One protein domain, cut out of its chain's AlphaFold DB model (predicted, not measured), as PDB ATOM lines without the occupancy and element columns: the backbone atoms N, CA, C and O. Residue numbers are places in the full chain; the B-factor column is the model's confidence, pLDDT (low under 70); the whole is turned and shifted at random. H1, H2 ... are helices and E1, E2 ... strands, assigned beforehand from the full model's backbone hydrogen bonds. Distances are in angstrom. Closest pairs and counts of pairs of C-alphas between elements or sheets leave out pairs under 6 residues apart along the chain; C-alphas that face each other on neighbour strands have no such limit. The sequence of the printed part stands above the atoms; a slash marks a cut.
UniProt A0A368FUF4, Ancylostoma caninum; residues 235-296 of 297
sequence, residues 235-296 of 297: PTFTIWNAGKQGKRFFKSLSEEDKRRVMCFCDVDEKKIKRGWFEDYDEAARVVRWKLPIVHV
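AT A GLANCE: This is residues 235 to 296 of the 297 residues of a protein of Ancylostoma caninum (UniProt A0A368FUF4). A strongly twisted sheet of four strands forms a wall, with the short helix H1 packed on one face and a hairpin, E3 and E4, making one side. H3 packs on the last part of E4, at Ile 293, while H2, which follows H1 and precedes E2 along the chain, sits off the sheet, its centre 12.0 A from the mean of the C-alphas. The 62 printed residues hold three named helices and four named strands, in the order E1 H1 H2 E2 H3 E3 E4; the sheet runs E1 E2 E4 E3, mixed, and the class is mixed, helices and strands. The whole is compact, with a radius of gyration of the C-alphas of 11.3 A and spans of 31 by 28 by 16 A.

HOW THE PARTS SIT: E4, residues 286 to 295, bends by 51 degrees at residue 289. It is antiparallel to E3, residues 276 to 281, with N 277 and O 291 2.8 A apart. E2, residues 261 to 266, is parallel to E4, with N 294 and O 264 2.8 A apart. E1, residues 237 to 240, is parallel to E2, with N 265 and O 239 2.8 A apart. H1, residues 244 to 251, is on the sheet at a height of 8.2 A; its closest C-alphas to E1 are Gly 246 and Ile 239, 6.1 A. H2, residues 255 to 258, is only just not on the sheet, with 4 pairs of C-alphas within 10 A. E1, H1, H2 and E2 form a strand-helix-strand unit, two parallel neighbour strands joined through helices, with a right-handed crossover. H3, residues 269 to 273, is on the sheet, only just over E4, on which 3 of its 5 C-alphas fall; the closest C-alphas, of Ile 272 and Ile 293, are 5.5 A apart. In H1 and H3 every O i to N i+4 pair is within hydrogen-bond range; H2 is too short for one.

IN THESE COORDINATES: E1 begins at C-alpha 237 (13.726, -38.313, 93.594). E4, 26.5 A long, ends at C-alpha 295 (28.487, -39.891, 96.043). E3 measures 15.8 A, E2 14.4 A and H1 10.5 A.

THE WHOLE: The C-alphas of Ala 283 and Val 296, the two farthest apart, are 33.9 A apart. The printed part has no cut, its links between elements are tight, and no printed residue is under 70 in pLDDT.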
ATOM      1  N   PRO A 235       7.329 -37.552  95.420       95.31
ATOM      2  CA  PRO A 235       7.324 -36.098  95.590       95.31
ATOM      3  C   PRO A 235       8.661 -35.485  95.157       95.31
ATOM      4  O   PRO A 235       8.694 -34.441  94.511       95.31
ATOM      5  N   THR A 236       9.754 -36.190  95.438       97.06
ATOM      6  CA  THR A 236      11.111 -35.883  94.987       97.06
ATOM      7  C   THR A 236      11.872 -37.178  94.732       97.06
ATOM      8  O   THR A 236      11.565 -38.203  95.341       97.06
ATOM      9  N   PHE A 237      12.888 -37.146  93.874       97.00
ATOM     10  CA  PHE A 237      13.726 -38.313  93.594       97.00
ATOM     11  C   PHE A 237      15.143 -37.923  93.157       97.00
ATOM     12  O   PHE A 237      15.435 -36.770  92.839       97.00
ATOM     13  N   THR A 238      16.041 -38.906  93.147       96.88
ATOM     14  CA  THR A 238      17.431 -38.766  92.688       96.88
ATOM     15  C   THR A 238      17.651 -39.562  91.410       96.88
ATOM     16  O   THR A 238      17.100 -40.656  91.276       96.88
ATOM     17  N   ILE A 239      18.501 -39.078  90.506       96.50
ATOM     18  CA  ILE A 239      18.866 -39.813  89.288       96.50
ATOM     19  C   ILE A 239      20.211 -40.496  89.501       96.50
ATOM     20  O   ILE A 239      21.245 -39.840  89.606       96.50
ATOM     21  N   TRP A 240      20.214 -41.825  89.526       94.38
ATOM     22  CA  TRP A 240      21.451 -42.599  89.536       94.38
ATOM     23  C   TRP A 240      22.066 -42.600  88.136       94.38
ATOM     24  O   TRP A 240      21.339 -42.772  87.159       94.38
ATOM     25  N   ASN A 241      23.394 -42.449  88.055       92.88
ATOM     26  CA  ASN A 241      24.209 -42.264  86.846       92.88
ATOM     27  C   ASN A 241      24.249 -40.810  86.331       92.88
ATOM     28  O   ASN A 241      23.436 -40.392  85.511       92.88
ATOM     29  N   ALA A 242      25.291 -40.059  86.697       94.62
ATOM     30  CA  ALA A 242      25.596 -38.721  86.171       94.62
ATOM     31  C   ALA A 242      26.248 -38.739  84.764       94.62
ATOM     32  O   ALA A 242      26.926 -37.793  84.350       94.62
ATOM     33  N   GLY A 243      26.100 -39.840  84.025       93.75
ATOM     34  CA  GLY A 243      26.595 -40.057  82.667       93.75
ATOM     35  C   GLY A 243      25.520 -39.875  81.590       93.75
ATOM     36  O   GLY A 243      24.500 -39.224  81.803       93.75
ATOM     37  N   LYS A 244      25.756 -40.443  80.399       93.19
ATOM     38  CA  LYS A 244      24.894 -40.255  79.213       93.19
ATOM     39  C   LYS A 244      23.429 -40.615  79.488       93.19
ATOM     40  O   LYS A 244      22.548 -39.837  79.142       93.19
ATOM     41  N   GLN A 245      23.180 -41.759  80.125       91.75
ATOM     42  CA  GLN A 245      21.821 -42.278  80.313       91.75
ATOM     43  C   GLN A 245      21.016 -41.478  81.343       91.75
ATOM     44  O   GLN A 245      19.904 -41.064  81.034       91.75
ATOM     45  N   GLY A 246      21.576 -41.168  82.519       95.12
ATOM     46  CA  GLY A 246      20.856 -40.346  83.498       95.12
ATOM     47  C   GLY A 246      20.630 -38.915  83.007       95.12
ATOM     48  O   GLY A 246      19.571 -38.341  83.248       95.12
ATOM     49  N   LYS A 247      21.572 -38.347  82.239       95.25
ATOM     50  CA  LYS A 247      21.371 -37.041  81.588       95.25
ATOM     51  C   LYS A 247      20.273 -37.086  80.528       95.25
ATOM     52  O   LYS A 247      19.477 -36.155  80.461       95.25
ATOM     53  N   ARG A 248      20.215 -38.147  79.711       95.31
ATOM     54  CA  ARG A 248      19.117 -38.358  78.752       95.31
ATOM     55  C   ARG A 248      17.786 -38.448  79.493       95.31
ATOM     56  O   ARG A 248      16.861 -37.742  79.122       95.31
ATOM     57  N   PHE A 249      17.728 -39.222  80.579       95.69
ATOM     58  CA  PHE A 249      16.544 -39.333  81.434       95.69
ATOM     59  C   PHE A 249      16.084 -37.970  81.948       95.69
ATOM     60  O   PHE A 249      14.951 -37.590  81.675       95.69
ATOM     61  N   PHE A 250      16.973 -37.192  82.575       96.81
ATOM     62  CA  PHE A 250      16.653 -35.839  83.041       96.81
ATOM     63  C   PHE A 250      16.107 -34.941  81.925       96.81
ATOM     64  O   PHE A 250      15.112 -34.245  82.114       96.81
ATOM     65  N   LYS A 251      16.736 -34.966  80.746       95.25
ATOM     66  CA  LYS A 251      16.318 -34.154  79.596       95.25
ATOM     67  C   LYS A 251      14.954 -34.558  79.034       95.25
ATOM     68  O   LYS A 251      14.275 -33.704  78.478       95.25
ATOM     69  N   SER A 252      14.552 -35.819  79.193       95.44
ATOM     70  CA  SER A 252      13.248 -36.332  78.757       95.44
ATOM     71  C   SER A 252      12.100 -36.050  79.737       95.44
ATOM     72  O   SER A 252      10.949 -36.344  79.420       95.44
ATOM     73  N   LEU A 253      12.384 -35.500  80.919       95.38
ATOM     74  CA  LEU A 253      11.365 -35.098  81.889       95.38
ATOM     75  C   LEU A 253      10.690 -33.779  81.484       95.38
ATOM     76  O   LEU A 253      11.311 -32.925  80.848       95.38
ATOM     77  N   SER A 254       9.434 -33.579  81.902       93.50
ATOM     78  CA  SER A 254       8.799 -32.257  81.808       93.50
ATOM     79  C   SER A 254       9.475 -31.258  82.746       93.50
ATOM     80  O   SER A 254      10.136 -31.638  83.709       93.50
ATOM     81  N   GLU A 255       9.264 -29.961  82.517       93.50
ATOM     82  CA  GLU A 255       9.791 -28.927  83.419       93.50
ATOM     83  C   GLU A 255       9.240 -29.053  84.849       93.50
ATOM     84  O   GLU A 255       9.939 -28.722  85.802       93.50
ATOM     85  N   GLU A 256       8.020 -29.569  85.021       93.69
ATOM     86  CA  GLU A 256       7.457 -29.893  86.338       93.69
ATOM     87  C   GLU A 256       8.193 -31.071  86.992       93.69
ATOM     88  O   GLU A 256       8.611 -30.987  88.146       93.69
ATOM     89  N   ASP A 257       8.430 -32.145  86.239       95.56
ATOM     90  CA  ASP A 257       9.118 -33.341  86.727       95.56
ATOM     91  C   ASP A 257      10.586 -33.051  87.070       95.56
ATOM     92  O   ASP A 257      11.102 -33.561  88.064       95.56
ATOM     93  N   LYS A 258      11.252 -32.174  86.305       96.25
ATOM     94  CA  LYS A 258      12.626 -31.727  86.582       96.25
ATOM     95  C   LYS A 258      12.754 -31.015  87.931       96.25
ATOM     96  O   LYS A 258      13.765 -31.211  88.601       96.25
ATOM     97  N   ARG A 259      11.732 -30.267  88.388       95.88
ATOM     98  CA  ARG A 259      11.736 -29.612  89.723       95.88
ATOM     99  C   ARG A 259      11.813 -30.611  90.873       95.88
ATOM    100  O   ARG A 259      12.238 -30.244  91.963       95.88
ATOM    101  N   ARG A 260      11.398 -31.856  90.637       96.75
ATOM    102  CA  ARG A 260      11.372 -32.928  91.640       96.75
ATOM    103  C   ARG A 260      12.693 -33.697  91.721       96.75
ATOM    104  O   ARG A 260      12.858 -34.530  92.612       96.75
ATOM    105  N   VAL A 261      13.644 -33.415  90.828       97.75
ATOM    106  CA  VAL A 261      14.975 -34.028  90.828       97.75
ATOM    107  C   VAL A 261      15.863 -33.316  91.843       97.75
ATOM    108  O   VAL A 261      16.210 -32.154  91.663       97.75
ATOM    109  N   MET A 262      16.271 -34.023  92.896       97.31
ATOM    110  CA  MET A 262      17.110 -33.440  93.952       97.31
ATOM    111  C   MET A 262      18.582 -33.359  93.547       97.31
ATOM    112  O   MET A 262      19.255 -32.361  93.794       97.31
ATOM    113  N   CYS A 263      19.101 -34.431  92.952       97.31
ATOM    114  CA  CYS A 263      20.506 -34.556  92.590       97.31
ATOM    115  C   CYS A 263      20.733 -35.710  91.609       97.31
ATOM    116  O   CYS A 263      19.869 -36.571  91.400       97.31
ATOM    117  N   PHE A 264      21.936 -35.730  91.043       97.88
ATOM    118  CA  PHE A 264      22.502 -36.916  90.423       97.88
ATOM    119  C   PHE A 264      23.338 -37.690  91.437       97.88
ATOM    120  O   PHE A 264      24.100 -37.101  92.195       97.88
ATOM    121  N   CYS A 265      23.243 -39.010  91.393       96.62
ATOM    122  CA  CYS A 265      23.994 -39.939  92.224       96.62
ATOM    123  C   CYS A 265      24.976 -40.728  91.348       96.62
ATOM    124  O   CYS A 265      24.582 -41.252  90.303       96.62
ATOM    125  N   ASP A 266      26.246 -40.835  91.738       95.38
ATOM    126  CA  ASP A 266      27.232 -41.656  91.020       95.38
ATOM    127  C   ASP A 266      28.262 -42.267  91.986       95.38
ATOM    128  O   ASP A 266      28.361 -41.860  93.144       95.38
ATOM    129  N   VAL A 267      29.016 -43.255  91.499       94.56
ATOM    130  CA  VAL A 267      30.145 -43.891  92.209       94.56
ATOM    131  C   VAL A 267      31.484 -43.580  91.533       94.56
ATOM    132  O   VAL A 267      32.545 -43.797  92.106       94.56
ATOM    133  N   ASP A 268      31.454 -43.049  90.307       93.62
ATOM    134  CA  ASP A 268      32.646 -42.610  89.590       93.62
ATOM    135  C   ASP A 268      33.172 -41.296  90.187       93.62
ATOM    136  O   ASP A 268      32.594 -40.219  89.990       93.62
ATOM    137  N   GLU A 269      34.317 -41.375  90.869       93.56
ATOM    138  CA  GLU A 269      34.983 -40.223  91.476       93.56
ATOM    139  C   GLU A 269      35.183 -39.051  90.513       93.56
ATOM    140  O   GLU A 269      35.105 -37.898  90.935       93.56
ATOM    141  N   LYS A 270      35.450 -39.301  89.223       92.88
ATOM    142  CA  LYS A 270      35.676 -38.223  88.250       92.88
ATOM    143  C   LYS A 270      34.400 -37.427  88.021       92.88
ATOM    144  O   LYS A 270      34.458 -36.207  87.890       92.88
ATOM    145  N   LYS A 271      33.245 -38.097  87.970       91.94
ATOM    146  CA  LYS A 271      31.952 -37.422  87.818       91.94
ATOM    147  C   LYS A 271      31.558 -36.694  89.093       91.94
ATOM    148  O   LYS A 271      31.074 -35.573  89.002       91.94
ATOM    149  N   ILE A 272      31.824 -37.285  90.254       92.81
ATOM    150  CA  ILE A 272      31.552 -36.661  91.554       92.81
ATOM    151  C   ILE A 272      32.412 -35.404  91.735       92.81
ATOM    152  O   ILE A 272      31.897 -34.356  92.111       92.81
ATOM    153  N   LYS A 273      33.701 -35.452  91.366       93.50
ATOM    154  CA  LYS A 273      34.622 -34.299  91.411       93.50
ATOM    155  C   LYS A 273      34.186 -33.128  90.523       93.50
ATOM    156  O   LYS A 273      34.610 -32.007  90.777       93.50
ATOM    157  N   ARG A 274      33.324 -33.344  89.517       93.06
ATOM    158  CA  ARG A 274      32.706 -32.236  88.756       93.06
ATOM    159  C   ARG A 274      31.752 -31.399  89.613       93.06
ATOM    160  O   ARG A 274      31.494 -30.251  89.268       93.06
ATOM    161  N   GLY A 275      31.213 -31.962  90.694       93.62
ATOM    162  CA  GLY A 275      30.341 -31.302  91.665       93.62
ATOM    163  C   GLY A 275      28.911 -31.061  91.181       93.62
ATOM    164  O   GLY A 275      27.972 -31.295  91.935       93.62
ATOM    165  N   TRP A 276      28.727 -30.640  89.926       95.69
ATOM    166  CA  TRP A 276      27.431 -30.226  89.391       95.69
ATOM    167  C   TRP A 276      27.156 -30.796  87.998       95.69
ATOM    168  O   TRP A 276      28.043 -30.922  87.151       95.69
ATOM    169  N   PHE A 277      25.889 -31.113  87.758       95.50
ATOM    170  CA  PHE A 277      25.296 -31.229  86.438       95.50
ATOM    171  C   PHE A 277      24.649 -29.893  86.072       95.50
ATOM    172  O   PHE A 277      23.870 -29.351  86.855       95.50
ATOM    173  N   GLU A 278      24.950 -29.394  84.876       94.44
ATOM    174  CA  GLU A 278      24.370 -28.170  84.326       94.44
ATOM    175  C   GLU A 278      23.673 -28.496  82.997       94.44
ATOM    176  O   GLU A 278      24.293 -29.037  82.076       94.44
ATOM    177  N   ASP A 279      22.373 -28.202  82.913       92.88
ATOM    178  CA  ASP A 279      21.591 -28.283  81.676       92.88
ATOM    179  C   ASP A 279      21.635 -26.922  80.983       92.88
ATOM    180  O   ASP A 279      20.921 -25.986  81.355       92.88
ATOM    181  N   TYR A 280      22.549 -26.797  80.024       91.00
ATOM    182  CA  TYR A 280      22.775 -25.570  79.274       91.00
ATOM    183  C   TYR A 280      21.890 -25.523  78.029       91.00
ATOM    184  O   TYR A 280      21.887 -26.446  77.215       91.00
ATOM    185  N   ASP A 281      21.160 -24.423  77.882       87.69
ATOM    186  CA  ASP A 281      20.436 -24.077  76.671       87.69
ATOM    187  C   ASP A 281      21.350 -23.274  75.750       87.69
ATOM    188  O   ASP A 281      21.693 -22.127  76.040       87.69
ATOM    189  N   GLU A 282      21.739 -23.884  74.633       87.06
ATOM    190  CA  GLU A 282      22.637 -23.265  73.660       87.06
ATOM    191  C   GLU A 282      22.023 -22.043  72.974       87.06
ATOM    192  O   GLU A 282      22.737 -21.070  72.726       87.06
ATOM    193  N   ALA A 283      20.712 -22.055  72.714       88.31
ATOM    194  CA  ALA A 283      20.031 -20.972  72.015       88.31
ATOM    195  C   ALA A 283      19.893 -19.736  72.908       88.31
ATOM    196  O   ALA A 283      20.191 -18.620  72.483       88.31
ATOM    197  N   ALA A 284      19.488 -19.934  74.164       89.81
ATOM    198  CA  ALA A 284      19.360 -18.845  75.131       89.81
ATOM    199  C   ALA A 284      20.684 -18.497  75.836       89.81
ATOM    200  O   ALA A 284      20.768 -17.479  76.519       89.81
ATOM    201  N   ARG A 285      21.719 -19.327  75.666       91.19
ATOM    202  CA  ARG A 285      23.037 -19.206  76.304       91.19
ATOM    203  C   ARG A 285      22.975 -19.127  77.833       91.19
ATOM    204  O   ARG A 285      23.735 -18.383  78.456       91.19
ATOM    205  N   VAL A 286      22.077 -19.901  78.442       92.94
ATOM    206  CA  VAL A 286      21.859 -19.928  79.898       92.94
ATOM    207  C   VAL A 286      21.848 -21.350  80.446       92.94
ATOM    208  O   VAL A 286      21.409 -22.291  79.787       92.94
ATOM    209  N   VAL A 287      22.291 -21.503  81.694       92.44
ATOM    210  CA  VAL A 287      22.096 -22.741  82.459       92.44
ATOM    211  C   VAL A 287      20.672 -22.739  83.005       92.44
ATOM    212  O   VAL A 287      20.345 -21.937  83.878       92.44
ATOM    213  N   ARG A 288      19.819 -23.625  82.482       92.00
ATOM    214  CA  ARG A 288      18.418 -23.756  82.911       92.00
ATOM    215  C   ARG A 288      18.294 -24.531  84.218       92.00
ATOM    216  O   ARG A 288      17.488 -24.178  85.071       92.00
ATOM    217  N   TRP A 289      19.110 -25.571  84.373       94.81
ATOM    218  CA  TRP A 289      19.104 -26.436  85.548       94.81
ATOM    219  C   TRP A 289      20.512 -26.653  86.065       94.81
ATOM    220  O   TRP A 289      21.432 -26.892  85.286       94.81
ATOM    221  N   LYS A 290      20.666 -26.620  87.388       95.88
ATOM    222  CA  LYS A 290      21.922 -26.911  88.072       95.88
ATOM    223  C   LYS A 290      21.653 -27.834  89.253       95.88
ATOM    224  O   LYS A 290      20.990 -27.437  90.205       95.88
ATOM    225  N   LEU A 291      22.147 -29.066  89.171       97.06
ATOM    226  CA  LEU A 291      21.893 -30.126  90.149       97.06
ATOM    227  C   LEU A 291      23.213 -30.688  90.684       97.06
ATOM    228  O   LEU A 291      24.132 -30.896  89.890       97.06
ATOM    229  N   PRO A 292      23.345 -30.953  91.992       97.44
ATOM    230  CA  PRO A 292      24.578 -31.509  92.534       97.44
ATOM    231  C   PRO A 292      24.772 -32.962  92.077       97.44
ATOM    232  O   PRO A 292      23.801 -33.695  91.868       97.44
ATOM    233  N   ILE A 293      26.031 -33.380  91.936       97.19
ATOM    234  CA  ILE A 293      26.429 -34.778  91.733       97.19
ATOM    235  C   ILE A 293      26.991 -35.293  93.058       97.19
ATOM    236  O   ILE A 293      28.058 -34.860  93.493       97.19
ATOM    237  N   VAL A 294      26.273 -36.209  93.703       95.75
ATOM    238  CA  VAL A 294      26.604 -36.741  95.028       95.75
ATOM    239  C   VAL A 294      27.118 -38.176  94.946       95.75
ATOM    240  O   VAL A 294      26.709 -38.959  94.086       95.75
ATOM    241  N   HIS A 295      28.024 -38.518  95.860       92.62
ATOM    242  CA  HIS A 295      28.487 -39.891  96.043       92.62
ATOM    243  C   HIS A 295      27.413 -40.701  96.773       92.62
ATOM    244  O   HIS A 295      26.893 -40.243  97.792       92.62
ATOM    245  N   VAL A 296      27.139 -41.921  96.314       80.56
ATOM    246  CA  VAL A 296      26.351 -42.895  97.088       80.56
ATOM    247  C   VAL A 296      27.316 -43.825  97.809       80.56
ATOM    248  O   VAL A 296      28.089 -44.514  97.149       80.56
TER     249      VAL A 296